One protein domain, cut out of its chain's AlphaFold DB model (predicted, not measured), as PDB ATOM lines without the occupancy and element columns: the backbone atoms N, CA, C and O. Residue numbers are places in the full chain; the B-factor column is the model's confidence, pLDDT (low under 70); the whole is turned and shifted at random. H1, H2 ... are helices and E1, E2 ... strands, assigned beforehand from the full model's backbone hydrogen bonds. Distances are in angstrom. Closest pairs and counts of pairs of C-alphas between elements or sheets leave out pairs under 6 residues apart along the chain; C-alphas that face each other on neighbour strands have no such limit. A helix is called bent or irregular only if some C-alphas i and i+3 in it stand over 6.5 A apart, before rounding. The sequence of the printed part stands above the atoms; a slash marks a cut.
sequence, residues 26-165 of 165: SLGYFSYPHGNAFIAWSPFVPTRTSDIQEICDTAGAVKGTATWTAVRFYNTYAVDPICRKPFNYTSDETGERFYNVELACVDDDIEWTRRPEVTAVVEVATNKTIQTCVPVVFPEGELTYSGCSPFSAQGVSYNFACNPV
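AT A GLANCE: This is residues 26 to 165 of the 165 residues of an uncharacterized protein of Colletotrichum orbiculare (strain 104-T / ATCC 96160 / CBS 514.97 / LARS 414 / MAFF 240422) (UniProt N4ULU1). One strongly twisted antiparallel sheet rolls round on itself into a small, incompletely closed barrel, its neighbour pairs being E1 and E2, E2 and E3, E1 and E9, E7 and E9, E6 and E7, E5 and E6, E4 and E5, and E8 and E9, with the edge strands E3 and E4 coming close at Val 71 and Phe 87 but not pairing. The long bent strand E9 joins the two walls, E1 to E3 and E4 to E7, and the short strand E8 and the helix H1 pack on its first half. The printed part has 140 residues with nine named strands and one named helix, in the order E1, E2, H1, E3, E4, E5, E6, E7, E8, E9. The class is mostly strand, and the sheet is branched at E9. The whole is compact, with a radius of gyration of the C-alphas of 14.5 A, and spans 44 by 35 by 33 A.

HOW THE PARTS SIT: E1, residues 26 to 32, and E2, residues 35 to 41, form an antiparallel hairpin, with N 28 and O 39 at 3.0 A. On the other side of E1 lies E9, residues 155 to 164, antiparallel to it, with N 29 and O 157 at 2.9 A. On the other side of E2 from E1 lies the edge strand E3, residues 69 to 75, with N 38 and O 72 at 2.8 A. E4, residues 87 to 90, begins a meander, each strand the antiparallel neighbour of the one before, that goes on through E5, residues 97 to 105, E6, residues 118 to 123, and E7, residues 128 to 135. Its N and O pairs within hydrogen-bond range include N 98 and O 89 at 2.8 A, N 102 and O 122 at 2.8 A, and N 121 and O 131 at 2.9 A. The pairing of E5 is staggered, with E4 beside residues 97 to 101 and E6 beside 101 to 105, and E5 bends by 67 degrees at residue 100. The closest C-alphas of E3 and E4 are those of Val 71 and Phe 87, 5.8 A apart. E9 bends by 51 degrees at residue 159. E7 and E8, residues 145 to 147, lie on the other side of E9 from E1, E8 beside residues 155 to 157 and E7 beside residues 159 to 164. N 163 and O 132 are 2.8 A apart, and N 146 and O 156 are 2.9 A apart. H1, residues 49 to 57, is on the sheet at a height over the sheet of 7.3 A. It lies over E9 and, only just, over E8, with 3 of its C-alphas falling on E8. It runs across the strands, at 76 degrees to E9 on the local plane. The closest C-alphas of H1 and E8 are those of Gln 53 and Ser 146, 5.2 A apart. In H1 every O i to N i+4 pair is within hydrogen-bond range.

IN THESE COORDINATES: E1 begins at C-alpha 26, (-24.771, 19.809, 36.711), and is 19.4 A long; E2 is 19.2 A. H1, 12.4 A long, begins at C-alpha 49, (-14.853, 12.466, 44.058). E3 measures 16.3 A, E4 10.5 A, E5 22.4 A, E6 14.6 A, E7 20.8 A and E8 7.0 A. E9, the longest strand by residues, measures 27.1 A and ends at C-alpha 164, (-36.062, 18.995, 34.791).

THE WHOLE: The two C-alphas farthest apart are those of Thr 126 and Phe 151, 45.0 A. The printed part has no cut and ends at residue 165, the chain's last. The links from H1 to E3, E3 to E4 and E5 to E6 are long. The model's mean pLDDT over the printed residues is 83.4; residues 58 to 67, 73 to 79 and 150 to 152 are under 70.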
ATOM      1  N   SER A  26     -25.665  19.697  35.570       94.88
ATOM      2  CA  SER A  26     -24.771  19.809  36.711       94.88
ATOM      3  C   SER A  26     -23.999  21.120  36.621       94.88
ATOM      4  O   SER A  26     -23.509  21.484  35.553       94.88
ATOM      5  N   LEU A  27     -23.909  21.846  37.736       94.50
ATOM      6  CA  LEU A  27     -23.282  23.164  37.808       94.50
ATOM      7  C   LEU A  27     -22.141  23.185  38.819       94.50
ATOM      8  O   LEU A  27     -22.216  22.582  39.895       94.50
ATOM      9  N   GLY A  28     -21.105  23.952  38.508       92.88
ATOM     10  CA  GLY A  28     -19.909  23.988  39.329       92.88
ATOM     11  C   GLY A  28     -18.949  25.113  38.991       92.88
ATOM     12  O   GLY A  28     -19.273  26.037  38.244       92.88
ATOM     13  N   TYR A  29     -17.735  25.008  39.524       90.25
ATOM     14  CA  TYR A  29     -16.638  25.909  39.186       90.25
ATOM     15  C   TYR A  29     -15.424  25.136  38.706       90.25
ATOM     16  O   TYR A  29     -15.004  24.181  39.353       90.25
ATOM     17  N   PHE A  30     -14.806  25.633  37.642       88.56
ATOM     18  CA  PHE A  30     -13.432  25.315  37.291       88.56
ATOM     19  C   PHE A  30     -12.516  26.418  37.825       88.56
ATOM     20  O   PHE A  30     -12.606  27.561  37.385       88.56
ATOM     21  N   SER A  31     -11.656  26.105  38.786       86.25
ATOM     22  CA  SER A  31     -10.676  27.035  39.359       86.25
ATOM     23  C   SER A  31      -9.309  26.855  38.708       86.25
ATOM     24  O   SER A  31      -8.930  25.735  38.381       86.25
ATOM     25  N   TYR A  32      -8.563  27.948  38.539       82.69
ATOM     26  CA  TYR A  32      -7.185  27.980  38.034       82.69
ATOM     27  C   TYR A  32      -6.418  29.164  38.677       82.69
ATOM     28  O   TYR A  32      -7.058  30.034  39.267       82.69
ATOM     29  N   PRO A  33      -5.071  29.269  38.594       77.75
ATOM     30  CA  PRO A  33      -4.282  30.236  39.384       77.75
ATOM     31  C   PRO A  33      -4.705  31.712  39.304       77.75
ATOM     32  O   PRO A  33      -4.354  32.508  40.172       77.75
ATOM     33  N   HIS A  34      -5.408  32.098  38.242       74.94
ATOM     34  CA  HIS A  34      -5.745  33.488  37.936       74.94
ATOM     35  C   HIS A  34      -7.246  33.704  37.721       74.94
ATOM     36  O   HIS A  34      -7.647  34.697  37.111       74.94
ATOM     37  N   GLY A  35      -8.088  32.779  38.189       76.25
ATOM     38  CA  GLY A  35      -9.531  32.938  38.093       76.25
ATOM     39  C   GLY A  35     -10.315  31.651  38.284       76.25
ATOM     40  O   GLY A  35      -9.794  30.601  38.659       76.25
ATOM     41  N   ASN A  36     -11.604  31.743  37.999       81.25
ATOM     42  CA  ASN A  36     -12.475  30.589  37.930       81.25
ATOM     43  C   ASN A  36     -13.538  30.777  36.854       81.25
ATOM     44  O   ASN A  36     -14.034  31.878  36.641       81.25
ATOM     45  N   ALA A  37     -13.946  29.697  36.208       85.69
ATOM     46  CA  ALA A  37     -15.146  29.678  35.391       85.69
ATOM     47  C   ALA A  37     -16.294  29.063  36.195       85.69
ATOM     48  O   ALA A  37     -16.088  28.049  36.854       85.69
ATOM     49  N   PHE A  38     -17.485  29.659  36.144       88.94
ATOM     50  CA  PHE A  38     -18.711  28.922  36.451       88.94
ATOM     51  C   PHE A  38     -19.022  28.054  35.240       88.94
ATOM     52  O   PHE A  38     -19.041  28.555  34.112       88.94
ATOM     53  N   ILE A  39     -19.217  26.766  35.468       90.19
ATOM     54  CA  ILE A  39     -19.309  25.766  34.412       90.19
ATOM     55  C   ILE A  39     -20.592  24.953  34.562       90.19
ATOM     56  O   ILE A  39     -21.111  24.795  35.667       90.19
ATOM     57  N   ALA A  40     -21.082  24.439  33.443       91.62
ATOM     58  CA  ALA A  40     -22.249  23.576  33.372       91.62
ATOM     59  C   ALA A  40     -21.950  22.356  32.493       91.62
ATOM     60  O   ALA A  40     -21.332  22.511  31.442       91.62
ATOM     61  N   TRP A  41     -22.393  21.166  32.881       90.25
ATOM     62  CA  TRP A  41     -22.270  19.949  32.073       90.25
ATOM     63  C   TRP A  41     -23.531  19.096  32.174       90.25
ATOM     64  O   TRP A  41     -24.292  19.202  33.134       90.25
ATOM     65  N   SER A  42     -23.775  18.275  31.158       88.94
ATOM     66  CA  SER A  42     -24.991  17.472  31.030       88.94
ATOM     67  C   SER A  42     -24.715  16.235  30.175       88.94
ATOM     68  O   SER A  42     -23.985  16.353  29.193       88.94
ATOM     69  N   PRO A  43     -25.340  15.078  30.455       88.69
ATOM     70  CA  PRO A  43     -26.253  14.800  31.573       88.69
ATOM     71  C   PRO A  43     -25.542  14.240  32.813       88.69
ATOM     72  O   PRO A  43     -26.197  13.801  33.754       88.69
ATOM     73  N   PHE A  44     -24.210  14.151  32.793       87.69
ATOM     74  CA  PHE A  44     -23.463  13.426  33.815       87.69
ATOM     75  C   PHE A  44     -23.652  14.044  35.211       87.69
ATOM     76  O   PHE A  44     -23.408  15.234  35.424       87.69
ATOM     77  N   VAL A  45     -24.075  13.217  36.169       90.50
ATOM     78  CA  VAL A  45     -24.294  13.597  37.570       90.50
ATOM     79  C   VAL A  45     -23.278  12.855  38.437       90.50
ATOM     80  O   VAL A  45     -23.437  11.657  38.673       90.50
ATOM     81  N   PRO A  46     -22.229  13.543  38.908       91.19
ATOM     82  CA  PRO A  46     -21.242  12.956  39.802       91.19
ATOM     83  C   PRO A  46     -21.853  12.492  41.122       91.19
ATOM     84  O   PRO A  46     -22.672  13.190  41.718       91.19
ATOM     85  N   THR A  47     -21.388  11.348  41.616       92.19
ATOM     86  CA  THR A  47     -21.821  10.773  42.903       92.19
ATOM     87  C   THR A  47     -20.679  10.586  43.902       92.19
ATOM     88  O   THR A  47     -20.924  10.333  45.082       92.19
ATOM     89  N   ARG A  48     -19.434  10.725  43.438       93.75
ATOM     90  CA  ARG A  48     -18.187  10.558  44.201       93.75
ATOM     91  C   ARG A  48     -17.082  11.448  43.641       93.75
ATOM     92  O   ARG A  48     -17.160  11.923  42.508       93.75
ATOM     93  N   THR A  49     -16.015  11.632  44.407       91.19
ATOM     94  CA  THR A  49     -14.853  12.466  44.058       91.19
ATOM     95  C   THR A  49     -14.206  12.028  42.747       91.19
ATOM     96  O   THR A  49     -13.823  12.866  41.936       91.19
ATOM     97  N   SER A  50     -14.114  10.717  42.490       90.12
ATOM     98  CA  SER A  50     -13.528  10.199  41.246       90.12
ATOM     99  C   SER A  50     -14.335  10.570  40.002       90.12
ATOM    100  O   SER A  50     -13.754  10.728  38.935       90.12
ATOM    101  N   ASP A  51     -15.651  10.752  40.128       90.56
ATOM    102  CA  ASP A  51     -16.493  11.211  39.020       90.56
ATOM    103  C   ASP A  51     -16.185  12.693  38.704       90.56
ATOM    104  O   ASP A  51     -16.178  13.113  37.549       90.56
ATOM    105  N   ILE A  52     -15.854  13.498  39.724       89.12
ATOM    106  CA  ILE A  52     -15.380  14.883  39.541       89.12
ATOM    107  C   ILE A  52     -14.011  14.910  38.865       89.12
ATOM    108  O   ILE A  52     -13.764  15.751  37.999       89.12
ATOM    109  N   GLN A  53     -13.128  13.984  39.243       85.81
ATOM    110  CA  GLN A  53     -11.851  13.804  38.562       85.81
ATOM    111  C   GLN A  53     -12.070  13.491  37.081       85.81
ATOM    112  O   GLN A  53     -11.416  14.100  36.241       85.81
ATOM    113  N   GLU A  54     -13.022  12.614  36.758       83.19
ATOM    114  CA  GLU A  54     -13.356  12.284  35.374       83.19
ATOM    115  C   GLU A  54     -13.805  13.517  34.594       83.19
ATOM    116  O   GLU A  54     -13.295  13.727  33.501       83.19
ATOM    117  N   ILE A  55     -14.656  14.386  35.155       81.81
ATOM    118  CA  ILE A  55     -15.023  15.658  34.504       81.81
ATOM    119  C   ILE A  55     -13.788  16.500  34.199       81.81
ATOM    120  O   ILE A  55     -13.744  17.172  33.169       81.81
ATOM    121  N   CYS A  56     -12.783  16.484  35.078       76.69
ATOM    122  CA  CYS A  56     -11.584  17.257  34.809       76.69
ATOM    123  C   CYS A  56     -10.599  16.601  33.833       76.69
ATOM    124  O   CYS A  56      -9.943  17.306  33.066       76.69
ATOM    125  N   ASP A  57     -10.511  15.273  33.834       73.44
ATOM    126  CA  ASP A  57      -9.592  14.515  32.983       73.44
ATOM    127  C   ASP A  57     -10.161  14.289  31.575       73.44
ATOM    128  O   ASP A  57      -9.418  14.245  30.589       73.44
ATOM    129  N   THR A  58     -11.484  14.139  31.460       66.31
ATOM    130  CA  THR A  58     -12.163  13.969  30.179       66.31
ATOM    131  C   THR A  58     -12.462  15.318  29.554       66.31
ATOM    132  O   THR A  58     -13.197  16.165  30.054       66.31
ATOM    133  N   ALA A  59     -11.863  15.501  28.390       50.59
ATOM    134  CA  ALA A  59     -12.147  16.598  27.507       50.59
ATOM    135  C   ALA A  59     -13.309  16.213  26.553       50.59
ATOM    136  O   ALA A  59     -13.052  15.682  25.469       50.59
ATOM    137  N   GLY A  60     -14.544  16.590  26.931       46.81
ATOM    138  CA  GLY A  60     -15.654  16.970  26.037       46.81
ATOM    139  C   GLY A  60     -16.451  15.862  25.358       46.81
ATOM    140  O   GLY A  60     -15.905  14.809  25.042       46.81
ATOM    141  N   ALA A  61     -17.710  16.161  24.997       40.66
ATOM    142  CA  ALA A  61     -18.525  15.356  24.067       40.66
ATOM    143  C   ALA A  61     -17.807  15.053  22.741       40.66
ATOM    144  O   ALA A  61     -18.062  14.049  22.077       40.66
ATOM    145  N   VAL A  62     -16.898  15.947  22.342       41.56
ATOM    146  CA  VAL A  62     -15.980  15.778  21.219       41.56
ATOM    147  C   VAL A  62     -14.576  15.633  21.783       41.56
ATOM    148  O   VAL A  62     -14.097  16.541  22.467       41.56
ATOM    149  N   LYS A  63     -13.902  14.527  21.442       38.91
ATOM    150  CA  LYS A  63     -12.524  14.216  21.846       38.91
ATOM    151  C   LYS A  63     -11.618  15.449  21.695       38.91
ATOM    152  O   LYS A  63     -11.257  15.811  20.575       38.91
ATOM    153  N   GLY A  64     -11.252  16.068  22.821       38.91
ATOM    154  CA  GLY A  64     -10.372  17.244  22.872       38.91
ATOM    155  C   GLY A  64     -11.049  18.600  23.132       38.91
ATOM    156  O   GLY A  64     -10.384  19.622  22.988       38.91
ATOM    157  N   THR A  65     -12.329  18.645  23.514       49.03
ATOM    158  CA  THR A  65     -13.044  19.870  23.971       49.03
ATOM    159  C   THR A  65     -13.320  19.806  25.477       49.03
ATOM    160  O   THR A  65     -13.099  18.764  26.028       49.03
ATOM    161  N   ALA A  66     -13.725  20.831  26.229       58.22
ATOM    162  CA  ALA A  66     -14.065  20.603  27.655       58.22
ATOM    163  C   ALA A  66     -15.409  19.834  27.789       58.22
ATOM    164  O   ALA A  66     -16.308  20.094  26.995       58.22
ATOM    165  N   THR A  67     -15.583  18.926  28.772       66.62
ATOM    166  CA  THR A  67     -16.878  18.240  29.112       66.62
ATOM    167  C   THR A  67     -17.928  19.187  29.684       66.62
ATOM    168  O   THR A  67     -19.032  18.792  30.040       66.62
ATOM    169  N   TRP A  68     -17.584  20.462  29.792       76.25
ATOM    170  CA  TRP A  68     -18.389  21.473  30.428       76.25
ATOM    171  C   TRP A  68     -18.389  22.747  29.590       76.25
ATOM    172  O   TRP A  68     -17.413  23.117  28.938       76.25
ATOM    173  N   THR A  69     -19.514  23.447  29.628       80.94
ATOM    174  CA  THR A  69     -19.689  24.766  29.037       80.94
ATOM    175  C   THR A  69     -19.420  25.831  30.088       80.94
ATOM    176  O   THR A  69     -19.981  25.790  31.181       80.94
ATOM    177  N   ALA A  70     -18.578  26.811  29.765       81.25
ATOM    178  CA  ALA A  70     -18.408  27.978  30.617       81.25
ATOM    179  C   ALA A  70     -19.658  28.868  30.541       81.25
ATOM    180  O   ALA A  70     -19.979  29.415  29.487       81.25
ATOM    181  N   VAL A  71     -20.338  29.034  31.671       80.75
ATOM    182  CA  VAL A  71     -21.454  29.975  31.839       80.75
ATOM    183  C   VAL A  71     -20.912  31.387  32.063       80.75
ATOM    184  O   VAL A  71     -21.378  32.365  31.480       80.75
ATOM    185  N   ARG A  72     -19.864  31.495  32.887       77.62
ATOM    186  CA  ARG A  72     -19.162  32.747  33.174       77.62
ATOM    187  C   ARG A  72     -17.683  32.476  33.368       77.62
ATOM    188  O   ARG A  72     -17.323  31.564  34.101       77.62
ATOM    189  N   PHE A  73     -16.842  33.349  32.827       68.75
ATOM    190  CA  PHE A  73     -15.459  33.479  33.267       68.75
ATOM    191  C   PHE A  73     -15.364  34.592  34.297       68.75
ATOM    192  O   PHE A  73     -15.779  35.719  34.038       68.75
ATOM    193  N   TYR A  74     -14.823  34.263  35.458       64.44
ATOM    194  CA  TYR A  74     -14.349  35.235  36.418       64.44
ATOM    195  C   TYR A  74     -12.822  35.228  36.379       64.44
ATOM    196  O   TYR A  74     -12.168  34.242  36.721       64.44
ATOM    197  N   ASN A  75     -12.253  36.334  35.922       63.75
ATOM    198  CA  ASN A  75     -10.818  36.574  35.950       63.75
ATOM    199  C   ASN A  75     -10.572  38.076  36.134       63.75
ATOM    200  O   ASN A  75     -11.511  38.870  36.137       63.75
ATOM    201  N   THR A  76      -9.312  38.486  36.258       58.78
ATOM    202  CA  THR A  76      -8.923  39.901  36.432       58.78
ATOM    203  C   THR A  76      -9.378  40.841  35.304       58.78
ATOM    204  O   THR A  76      -9.166  42.046  35.402       58.78
ATOM    205  N   TYR A  77      -9.982  40.315  34.235       56.84
ATOM    206  CA  TYR A  77     -10.382  41.033  33.028       56.84
ATOM    207  C   TYR A  77     -11.866  40.838  32.646       56.84
ATOM    208  O   TYR A  77     -12.314  41.456  31.684       56.84
ATOM    209  N   ALA A  78     -12.637  40.013  33.371       62.88
ATOM    210  CA  ALA A  78     -14.047  39.726  33.088       62.88
ATOM    211  C   ALA A  78     -14.853  39.525  34.383       62.88
ATOM    212  O   ALA A  78     -14.538  38.648  35.192       62.88
ATOM    213  N   VAL A  79     -15.902  40.339  34.570       68.75
ATOM    214  CA  VAL A  79     -16.667  40.441  35.831       68.75
ATOM    215  C   VAL A  79     -18.184  40.280  35.682       68.75
ATOM    216  O   VAL A  79     -18.885  40.426  36.677       68.75
ATOM    217  N   ASP A  80     -18.695  39.912  34.504       70.50
ATOM    218  CA  ASP A  80     -20.139  39.772  34.223       70.50
ATOM    219  C   ASP A  80     -20.905  38.970  35.292       70.50
ATOM    220  O   ASP A  80     -20.326  38.049  35.856       70.50
ATOM    221  N   PRO A  81     -22.194  39.231  35.560       76.94
ATOM    222  CA  PRO A  81     -22.962  38.460  36.541       76.94
ATOM    223  C   PRO A  81     -23.114  36.980  36.138       76.94
ATOM    224  O   PRO A  81     -23.067  36.633  34.957       76.94
ATOM    225  N   ILE A  82     -23.266  36.088  37.128       82.00
ATOM    226  CA  ILE A  82     -23.589  34.660  36.904       82.00
ATOM    227  C   ILE A  82     -25.099  34.490  36.700       82.00
ATOM    228  O   ILE A  82     -25.537  33.805  35.779       82.00
ATOM    229  N   CYS A  83     -25.879  35.116  37.577       87.94
ATOM    230  CA  CYS A  83     -27.335  35.088  37.576       87.94
ATOM    231  C   CYS A  83     -27.870  36.017  36.483       87.94
ATOM    232  O   CYS A  83     -27.227  37.023  36.170       87.94
ATOM    233  N   ARG A  84     -29.014  35.674  35.876       86.88
ATOM    234  CA  ARG A  84     -29.649  36.465  34.793       86.88
ATOM    235  C   ARG A  84     -28.777  36.726  33.564       86.88
ATOM    236  O   ARG A  84     -29.091  37.577  32.734       86.88
ATOM    237  N   LYS A  85     -27.659  36.009  33.438       87.19
ATOM    238  CA  LYS A  85     -26.807  36.057  32.258       87.19
ATOM    239  C   LYS A  85     -27.167  34.886  31.349       87.19
ATOM    240  O   LYS A  85     -26.965  33.736  31.749       87.19
ATOM    241  N   PRO A  86     -27.654  35.152  30.126       90.81
ATOM    242  CA  PRO A  86     -27.954  34.089  29.188       90.81
ATOM    243  C   PRO A  86     -26.696  33.306  28.804       90.81
ATOM    244  O   PRO A  86     -25.649  33.884  28.499       90.81
ATOM    245  N   PHE A  87     -26.823  31.988  28.763       89.81
ATOM    246  CA  PHE A  87     -25.833  31.067  28.234       89.81
ATOM    247  C   PHE A  87     -26.516  29.994  27.382       89.81
ATOM    248  O   PHE A  87     -27.740  29.865  27.343       89.81
ATOM    249  N   ASN A  88     -25.695  29.236  26.664       90.06
ATOM    250  CA  ASN A  88     -26.126  28.075  25.898       90.06
ATOM    251  C   ASN A  88     -25.405  26.858  26.469       90.06
ATOM    252  O   ASN A  88     -24.263  26.998  26.899       90.06
ATOM    253  N   TYR A  89     -26.008  25.680  26.409       86.75
ATOM    254  CA  TYR A  89     -25.322  24.431  26.735       86.75
ATOM    255  C   TYR A  89     -25.761  23.324  25.782       86.75
ATOM    256  O   TYR A  89     -26.819  23.412  25.158       86.75
ATOM    257  N   THR A  90     -24.931  22.298  25.654       85.38
ATOM    258  CA  THR A  90     -25.229  21.106  24.859       85.38
ATOM    259  C   THR A  90     -25.289  19.914  25.802       85.38
ATOM    260  O   THR A  90     -24.491  19.838  26.732       85.38
ATOM    261  N   SER A  91     -26.248  19.015  25.598       83.12
ATOM    262  CA  SER A  91     -26.260  17.719  26.277       83.12
ATOM    263  C   SER A  91     -25.336  16.755  25.545       83.12
ATOM    264  O   SER A  91     -25.506  16.536  24.345       83.12
ATOM    265  N   ASP A  92     -24.380  16.160  26.254       78.50
ATOM    266  CA  ASP A  92     -23.390  15.264  25.650       78.50
ATOM    267  C   ASP A  92     -24.007  13.922  25.214       78.50
ATOM    268  O   ASP A  92     -23.514  13.283  24.289       78.50
ATOM    269  N   GLU A  93     -25.111  13.510  25.846       80.38
ATOM    270  CA  GLU A  93     -25.824  12.266  25.521       80.38
ATOM    271  C   GLU A  93     -26.652  12.389  24.238       80.38
ATOM    272  O   GLU A  93     -26.624  11.497  23.391       80.38
ATOM    273  N   THR A  94     -27.396  13.488  24.083       80.38
ATOM    274  CA  THR A  94     -28.326  13.664  22.953       80.38
ATOM    275  C   THR A  94     -27.757  14.533  21.834       80.38
ATOM    276  O   THR A  94     -28.287  14.531  20.723       80.38
ATOM    277  N   GLY A  95     -26.699  15.303  22.106       79.94
ATOM    278  CA  GLY A  95     -26.183  16.345  21.217       79.94
ATOM    279  C   GLY A  95     -27.115  17.556  21.081       79.94
ATOM    280  O   GLY A  95     -26.833  18.463  20.294       79.94
ATOM    281  N   GLU A  96     -28.229  17.585  21.818       83.50
ATOM    282  CA  GLU A  96     -29.192  18.677  21.772       83.50
ATOM    283  C   GLU A  96     -28.615  19.923  22.434       83.50
ATOM    284  O   GLU A  96     -28.022  19.866  23.515       83.50
ATOM    285  N   ARG A  97     -28.792  21.064  21.768       86.50
ATOM    286  CA  ARG A  97     -28.292  22.350  22.235       86.50
ATOM    287  C   ARG A  97     -29.441  23.230  22.689       86.50
ATOM    288  O   ARG A  97     -30.329  23.558  21.905       86.50
ATOM    289  N   PHE A  98     -29.353  23.666  23.934       87.06
ATOM    290  CA  PHE A  98     -30.294  24.571  24.567       87.06
ATOM    291  C   PHE A  98     -29.722  25.983  24.531       87.06
ATOM    292  O   PHE A  98     -28.546  26.205  24.847       87.06
ATOM    293  N   TYR A  99     -30.546  26.932  24.099       90.00
ATOM    294  CA  TYR A  99     -30.127  28.303  23.841       90.00
ATOM    295  C   TYR A  99     -30.824  29.286  24.768       90.00
ATOM    296  O   TYR A  99     -31.988  29.088  25.104       90.00
ATOM    297  N   ASN A 100     -30.136  30.383  25.090       91.81
ATOM    298  CA  ASN A 100     -30.675  31.502  25.863       91.81
ATOM    299  C   ASN A 100     -31.372  31.035  27.146       91.81
ATOM    300  O   ASN A 100     -32.525  31.380  27.409       91.81
ATOM    301  N   VAL A 101     -30.667  30.226  27.930       92.81
ATOM    302  CA  VAL A 101     -31.077  29.888  29.291       92.81
ATOM    303  C   VAL A 101     -30.315  30.762  30.273       92.81
ATOM    304  O   VAL A 101     -29.200  31.189  29.986       92.81
ATOM    305  N   GLU A 102     -30.892  31.034  31.430       94.25
ATOM    306  CA  GLU A 102     -30.237  31.781  32.497       94.25
ATOM    307  C   GLU A 102     -30.343  31.046  33.828       94.25
ATOM    308  O   GLU A 102     -31.219  30.202  34.037       94.25
ATOM    309  N   LEU A 103     -29.428  31.372  34.737       93.75
ATOM    310  CA  LEU A 103     -29.481  30.896  36.111       93.75
ATOM    311  C   LEU A 103     -30.349  31.845  36.932       93.75
ATOM    312  O   LEU A 103     -30.099  33.054  36.952       93.75
ATOM    313  N   ALA A 104     -31.331  31.278  37.624       94.31
ATOM    314  CA  ALA A 104     -32.054  31.960  38.683       94.31
ATOM    315  C   ALA A 104     -31.352  31.689  40.014       94.31
ATOM    316  O   ALA A 104     -31.090  30.536  40.378       94.31
ATOM    317  N   CYS A 105     -31.051  32.758  40.739       93.69
ATOM    318  CA  CYS A 105     -30.347  32.706  42.009       93.69
ATOM    319  C   CYS A 105     -31.241  33.189  43.152       93.69
ATOM    320  O   CYS A 105     -32.279  33.804  42.920       93.69
ATOM    321  N   VAL A 106     -30.837  32.910  44.393       93.94
ATOM    322  CA  VAL A 106     -31.487  33.497  45.580       93.94
ATOM    323  C   VAL A 106     -31.351  35.022  45.581       93.94
ATOM    324  O   VAL A 106     -32.291  35.725  45.944       93.94
ATOM    325  N   ASP A 107     -30.189  35.515  45.157       88.44
ATOM    326  CA  ASP A 107     -29.867  36.934  45.045       88.44
ATOM    327  C   ASP A 107     -29.244  37.213  43.672       88.44
ATOM    328  O   ASP A 107     -28.177  36.687  43.342       88.44
ATOM    329  N   ASP A 108     -29.941  38.017  42.869       82.81
ATOM    330  CA  ASP A 108     -29.508  38.414  41.529       82.81
ATOM    331  C   ASP A 108     -28.502  39.588  41.564       82.81
ATOM    332  O   ASP A 108     -27.804  39.806  40.574       82.81
ATOM    333  N   ASP A 109     -28.383  40.311  42.691       82.12
ATOM    334  CA  ASP A 109     -27.465  41.453  42.890       82.12
ATOM    335  C   ASP A 109     -26.255  41.080  43.765       82.12
ATOM    336  O   ASP A 109     -25.635  41.901  44.448       82.12
ATOM    337  N   ILE A 110     -25.901  39.795  43.761       80.44
ATOM    338  CA  ILE A 110     -24.751  39.312  44.510       80.44
ATOM    339  C   ILE A 110     -23.449  39.918  43.962       80.44
ATOM    340  O   ILE A 110     -23.183  39.936  42.758       80.44
ATOM    341  N   GLU A 111     -22.591  40.374  44.878       77.94
ATOM    342  CA  GLU A 111     -21.267  40.897  44.547       77.94
ATOM    343  C   GLU A 111     -20.491  39.917  43.652       77.94
ATOM    344  O   GLU A 111     -20.407  38.720  43.931       77.94
ATOM    345  N   TRP A 112     -19.862  40.431  42.593       72.88
ATOM    346  CA  TRP A 112     -19.219  39.617  41.557       72.88
ATOM    347  C   TRP A 112     -18.093  38.697  42.062       72.88
ATOM    348  O   TRP A 112     -17.754  37.745  41.351       72.88
ATOM    349  N   THR A 113     -17.530  38.982  43.245       73.56
ATOM    350  CA  THR A 113     -16.500  38.200  43.958       73.56
ATOM    351  C   THR A 113     -17.066  36.998  44.720       73.56
ATOM    352  O   THR A 113     -16.312  36.104  45.112       73.56
ATOM    353  N   ARG A 114     -18.380  36.963  44.958       80.62
ATOM    354  CA  ARG A 114     -19.049  35.917  45.732       80.62
ATOM    355  C   ARG A 114     -19.603  34.825  44.824       80.62
ATOM    356  O   ARG A 114     -19.795  34.997  43.621       80.62
ATOM    357  N   ARG A 115     -19.848  33.665  45.431       83.56
ATOM    358  CA  ARG A 115     -20.468  32.519  44.765       83.56
ATOM    359  C   ARG A 115     -21.990  32.614  44.918       83.56
ATOM    360  O   ARG A 115     -22.442  32.621  46.061       83.56
ATOM    361  N   PRO A 116     -22.770  32.690  43.827       87.19
ATOM    362  CA  PRO A 116     -24.224  32.676  43.900       87.19
ATOM    363  C   PRO A 116     -24.757  31.337  44.398       87.19
ATOM    364  O   PRO A 116     -24.174  30.278  44.145       87.19
ATOM    365  N   GLU A 117     -25.917  31.406  45.038       92.50
ATOM    366  CA  GLU A 117     -26.761  30.255  45.326       92.50
ATOM    367  C   GLU A 117     -27.780  30.098  44.194       92.50
ATOM    368  O   GLU A 117     -28.699  30.909  44.056       92.50
ATOM    369  N   VAL A 118     -27.574  29.088  43.346       94.62
ATOM    370  CA  VAL A 118     -28.423  28.814  42.181       94.62
ATOM    371  C   VAL A 118     -29.603  27.946  42.601       94.62
ATOM    372  O   VAL A 118     -29.421  26.918  43.247       94.62
ATOM    373  N   THR A 119     -30.807  28.333  42.181       96.94
ATOM    374  CA  THR A 119     -32.061  27.642  42.525       96.94
ATOM    375  C   THR A 119     -32.756  27.030  41.316       96.94
ATOM    376  O   THR A 119     -33.522  26.078  41.461       96.94
ATOM    377  N   ALA A 120     -32.495  27.541  40.112       96.38
ATOM    378  CA  ALA A 120     -33.123  27.048  38.897       96.38
ATOM    379  C   ALA A 120     -32.368  27.454  37.627       96.38
ATOM    380  O   ALA A 120     -31.567  28.392  37.615       96.38
ATOM    381  N   VAL A 121     -32.709  26.766  36.540       95.12
ATOM    382  CA  VAL A 121     -32.427  27.186  35.167       95.12
ATOM    383  C   VAL A 121     -33.739  27.631  34.532       95.12
ATOM    384  O   VAL A 121     -34.756  26.934  34.626       95.12
ATOM    385  N   VAL A 122     -33.719  28.793  33.889       95.12
ATOM    386  CA  VAL A 122     -34.889  29.434  33.286       95.12
ATOM    387  C   VAL A 122     -34.642  29.637  31.798       95.12
ATOM    388  O   VAL A 122     -33.561  30.050  31.387       95.12
ATOM    389  N   GLU A 123     -35.646  29.356  30.976       93.38
ATOM    390  CA  GLU A 123     -35.625  29.746  29.569       93.38
ATOM    391  C   GLU A 123     -35.948  31.240  29.446       93.38
ATOM    392  O   GLU A 123     -37.033  31.675  29.830       93.38
ATOM    393  N   VAL A 124     -35.038  32.031  28.872       92.31
ATOM    394  CA  VAL A 124     -35.175  33.500  28.817       92.31
ATOM    395  C   VAL A 124     -36.399  33.929  28.004       92.31
ATOM    396  O   VAL A 124     -37.081  34.886  28.362       92.31
ATOM    397  N   ALA A 125     -36.710  33.218  26.915       90.44
ATOM    398  CA  ALA A 125     -37.795  33.591  26.006       90.44
ATOM    399  C   ALA A 125     -39.187  33.502  26.653       90.44
ATOM    400  O   ALA A 125     -40.062  34.316  26.356       90.44
ATOM    401  N   THR A 126     -39.396  32.514  27.521       90.44
ATOM    402  CA  THR A 126     -40.689  32.253  28.170       90.44
ATOM    403  C   THR A 126     -40.689  32.605  29.654       90.44
ATOM    404  O   THR A 126     -41.747  32.589  30.282       90.44
ATOM    405  N   ASN A 127     -39.517  32.920  30.215       91.62
ATOM    406  CA  ASN A 127     -39.278  33.066  31.648       91.62
ATOM    407  C   ASN A 127     -39.775  31.849  32.455       91.62
ATOM    408  O   ASN A 127     -40.198  31.970  33.606       91.62
ATOM    409  N   LYS A 128     -39.777  30.663  31.831       93.12
ATOM    410  CA  LYS A 128     -40.234  29.420  32.448       93.12
ATOM    411  C   LYS A 128     -39.055  28.704  33.095       93.12
ATOM    412  O   LYS A 128     -38.024  28.499  32.457       93.12
ATOM    413  N   THR A 129     -39.229  28.264  34.339       95.12
ATOM    414  CA  THR A 129     -38.308  27.316  34.972       95.12
ATOM    415  C   THR A 129     -38.316  26.005  34.197       95.12
ATOM    416  O   THR A 129     -39.353  25.349  34.090       95.12
ATOM    417  N   ILE A 130     -37.158  25.637  33.656       94.56
ATOM    418  CA  ILE A 130     -36.959  24.384  32.922       94.56
ATOM    419  C   ILE A 130     -36.273  23.328  33.785       94.56
ATOM    420  O   ILE A 130     -36.484  22.140  33.566       94.56
ATOM    421  N   GLN A 131     -35.491  23.750  34.787       96.00
ATOM    422  CA  GLN A 131     -34.883  22.867  35.779       96.00
ATOM    423  C   GLN A 131     -34.858  23.523  37.162       96.00
ATOM    424  O   GLN A 131     -34.664  24.734  37.270       96.00
ATOM    425  N   THR A 132     -34.996  22.720  38.217       97.12
ATOM    426  CA  THR A 132     -34.768  23.129  39.615       97.12
ATOM    427  C   THR A 132     -33.408  22.638  40.075       97.12
ATOM    428  O   THR A 132     -33.050  21.501  39.789       97.12
ATOM    429  N   CYS A 133     -32.654  23.483  40.773       97.31
ATOM    430  CA  CYS A 133     -31.292  23.203  41.211       97.31
ATOM    431  C   CYS A 133     -31.211  23.158  42.735       97.31
ATOM    432  O   CYS A 133     -31.795  23.997  43.420       97.31
ATOM    433  N   VAL A 134     -30.451  22.200  43.260       96.69
ATOM    434  CA  VAL A 134     -30.184  22.066  44.696       96.69
ATOM    435  C   VAL A 134     -28.686  21.923  44.957       96.69
ATOM    436  O   VAL A 134     -27.980  21.364  44.112       96.69
ATOM    437  N   PRO A 135     -28.178  22.395  46.111       96.56
ATOM    438  CA  PRO A 135     -26.799  22.151  46.506       96.56
ATOM    439  C   PRO A 135     -26.476  20.655  46.555       96.56
ATOM    440  O   PRO A 135     -27.261  19.849  47.056       96.56
ATOM    441  N   VAL A 136     -25.302  20.289  46.049       95.38
ATOM    442  CA  VAL A 136     -24.829  18.901  46.048       95.38
ATOM    443  C   VAL A 136     -24.338  18.509  47.434       95.38
ATOM    444  O   VAL A 136     -23.581  19.242  48.071       95.38
ATOM    445  N   VAL A 137     -24.710  17.304  47.860       92.44
ATOM    446  CA  VAL A 137     -24.185  16.657  49.063       92.44
ATOM    447  C   VAL A 137     -23.661  15.284  48.669       92.44
ATOM    448  O   VAL A 137     -24.408  14.460  48.143       92.44
ATOM    449  N   PHE A 138     -22.373  15.049  48.903       91.06
ATOM    450  CA  PHE A 138     -21.751  13.744  48.696       91.06
ATOM    451  C   PHE A 138     -21.785  12.896  49.977       91.06
ATOM    452  O   PHE A 138     -21.931  13.449  51.072       91.06
ATOM    453  N   PRO A 139     -21.664  11.560  49.856       88.81
ATOM    454  CA  PRO A 139     -21.495  10.672  51.003       88.81
ATOM    455  C   PRO A 139     -20.286  11.046  51.874       88.81
ATOM    456  O   PRO A 139     -19.358  11.722  51.433       88.81
ATOM    457  N   GLU A 140     -20.276  10.569  53.120       89.75
ATOM    458  CA  GLU A 140     -19.150  10.791  54.032       89.75
ATOM    459  C   GLU A 140     -17.836  10.254  53.438       89.75
ATOM    460  O   GLU A 140     -17.774   9.131  52.940       89.75
ATOM    461  N   GLY A 141     -16.780  11.070  53.498       87.88
ATOM    462  CA  GLY A 141     -15.460  10.745  52.947       87.88
ATOM    463  C   GLY A 141     -15.256  11.149  51.483       87.88
ATOM    464  O   GLY A 141     -14.120  11.124  51.015       87.88
ATOM    465  N   GLU A 142     -16.308  11.576  50.783       94.31
ATOM    466  CA  GLU A 142     -16.235  12.072  49.409       94.31
ATOM    467  C   GLU A 142     -16.212  13.609  49.366       94.31
ATOM    468  O   GLU A 142     -16.815  14.300  50.189       94.31
ATOM    469  N   LEU A 143     -15.509  14.161  48.380       92.31
ATOM    470  CA  LEU A 143     -15.375  15.588  48.138       92.31
ATOM    471  C   LEU A 143     -16.079  15.960  46.840       92.31
ATOM    472  O   LEU A 143     -15.905  15.325  45.803       92.31
ATOM    473  N   THR A 144     -16.798  17.077  46.861       92.94
ATOM    474  CA  THR A 144     -17.369  17.663  45.644       92.94
ATOM    475  C   THR A 144     -16.330  18.406  44.802       92.94
ATOM    476  O   THR A 144     -16.685  19.089  43.849       92.94
ATOM    477  N   TYR A 145     -15.044  18.298  45.141       92.25
ATOM    478  CA  TYR A 145     -13.930  18.923  44.444       92.25
ATOM    479  C   TYR A 145     -12.882  17.879  44.072       92.25
ATOM    480  O   TYR A 145     -12.521  17.055  44.912       92.25
ATOM    481  N   SER A 146     -12.331  17.983  42.862       89.81
ATOM    482  CA  SER A 146     -11.138  17.236  42.470       89.81
ATOM    483  C   SER A 146     -10.149  18.091  41.685       89.81
ATOM    484  O   SER A 146     -10.521  19.014  40.956       89.81
ATOM    485  N   GLY A 147      -8.861  17.792  41.860       87.00
ATOM    486  CA  GLY A 147      -7.765  18.482  41.187       87.00
ATOM    487  C   GLY A 147      -7.503  17.913  39.795       87.00
ATOM    488  O   GLY A 147      -7.351  16.716  39.619       87.00
ATOM    489  N   CYS A 148      -7.349  18.777  38.803       79.81
ATOM    490  CA  CYS A 148      -7.195  18.376  37.397       79.81
ATOM    491  C   CYS A 148      -5.775  17.944  37.013       79.81
ATOM    492  O   CYS A 148      -5.491  17.611  35.868       79.81
ATOM    493  N   SER A 149      -4.826  18.078  37.937       72.44
ATOM    494  CA  SER A 149      -3.421  17.770  37.707       72.44
ATOM    495  C   SER A 149      -2.719  17.520  39.040       72.44
ATOM    496  O   SER A 149      -2.992  18.235  40.012       72.44
ATOM    497  N   PRO A 150      -1.753  16.584  39.093       65.12
ATOM    498  CA  PRO A 150      -0.934  16.350  40.281       65.12
ATOM    499  C   PRO A 150      -0.101  17.574  40.702       65.12
ATOM    500  O   PRO A 150       0.333  17.652  41.848       65.12
ATOM    501  N   PHE A 151       0.084  18.565  39.820       59.09
ATOM    502  CA  PHE A 151       0.824  19.805  40.107       59.09
ATOM    503  C   PHE A 151      -0.080  20.983  40.527       59.09
ATOM    504  O   PHE A 151       0.346  22.133  40.508       59.09
ATOM    505  N   SER A 152      -1.326  20.667  40.907       63.81
ATOM    506  CA  SER A 152      -2.305  21.448  41.683       63.81
ATOM    507  C   SER A 152      -2.198  22.978  41.637       63.81
ATOM    508  O   SER A 152      -1.721  23.644  42.552       63.81
ATOM    509  N   ALA A 153      -2.819  23.550  40.613       70.62
ATOM    510  CA  ALA A 153      -3.455  24.859  40.755       70.62
ATOM    511  C   ALA A 153      -4.791  24.953  40.005       70.62
ATOM    512  O   ALA A 153      -5.360  26.036  39.907       70.62
ATOM    513  N   GLN A 154      -5.270  23.828  39.459       84.44
ATOM    514  CA  GLN A 154      -6.502  23.728  38.686       84.44
ATOM    515  C   GLN A 154      -7.389  22.628  39.261       84.44
ATOM    516  O   GLN A 154      -6.881  21.571  39.648       84.44
ATOM    517  N   GLY A 155      -8.694  22.862  39.305       87.75
ATOM    518  CA  GLY A 155      -9.639  21.921  39.896       87.75
ATOM    519  C   GLY A 155     -11.075  22.199  39.492       87.75
ATOM    520  O   GLY A 155     -11.423  23.335  39.168       87.75
ATOM    521  N   VAL A 156     -11.906  21.166  39.542       90.44
ATOM    522  CA  VAL A 156     -13.355  21.267  39.353       90.44
ATOM    523  C   VAL A 156     -14.031  21.070  40.698       90.44
ATOM    524  O   VAL A 156     -13.666  20.177  41.456       90.44
ATOM    525  N   SER A 157     -15.025  21.902  40.984       92.56
ATOM    526  CA  SER A 157     -15.983  21.693  42.069       92.56
ATOM    527  C   SER A 157     -17.385  21.538  41.502       92.56
ATOM    528  O   SER A 157     -17.758  22.286  40.602       92.56
ATOM    529  N   TYR A 158     -18.147  20.586  42.031       94.75
ATOM    530  CA  TYR A 158     -19.556  20.363  41.743       94.75
ATOM    531  C   TYR A 158     -20.406  20.930  42.872       94.75
ATOM    532  O   TYR A 158     -20.234  20.583  44.039       94.75
ATOM    533  N   ASN A 159     -21.290  21.862  42.535       95.44
ATOM    534  CA  ASN A 159     -21.964  22.685  43.533       95.44
ATOM    535  C   ASN A 159     -23.475  22.533  43.497       95.44
ATOM    536  O   ASN A 159     -24.074  22.532  44.569       95.44
ATOM    537  N   PHE A 160     -24.080  22.384  42.315       96.88
ATOM    538  CA  PHE A 160     -25.532  22.257  42.196       96.88
ATOM    539  C   PHE A 160     -25.931  21.170  41.202       96.88
ATOM    540  O   PHE A 160     -25.426  21.137  40.080       96.88
ATOM    541  N   ALA A 161     -26.870  20.323  41.612       96.31
ATOM    542  CA  ALA A 161     -27.532  19.348  40.759       96.31
ATOM    543  C   ALA A 161     -28.879  19.920  40.317       96.31
ATOM    544  O   ALA A 161     -29.702  20.254  41.172       96.31
ATOM    545  N   CYS A 162     -29.106  20.033  39.010       96.25
ATOM    546  CA  CYS A 162     -30.362  20.512  38.453       96.25
ATOM    547  C   CYS A 162     -31.138  19.384  37.779       96.25
ATOM    548  O   CYS A 162     -30.576  18.586  37.030       96.25
ATOM    549  N   ASN A 163     -32.444  19.343  38.037       94.62
ATOM    550  CA  ASN A 163     -33.356  18.358  37.471       94.62
ATOM    551  C   ASN A 163     -34.497  19.044  36.708       94.62
ATOM    552  O   ASN A 163     -35.011  20.061  37.191       94.62
ATOM    553  N   PRO A 164     -34.919  18.495  35.554       92.31
ATOM    554  CA  PRO A 164     -36.062  18.995  34.791       92.31
ATOM    555  C   PRO A 164     -37.353  19.079  35.613       92.31
ATOM    556  O   PRO A 164     -37.570  18.255  36.503       92.31
ATOM    557  N   VAL A 165     -38.197  20.070  35.297       87.75
ATOM    558  CA  VAL A 165     -39.529  20.288  35.904       87.75
ATOM    559  C   VAL A 165     -40.645  19.732  35.031       87.75
ATOM    560  O   VAL A 165     -40.608  19.981  33.804       87.75
TER     561      VAL A 165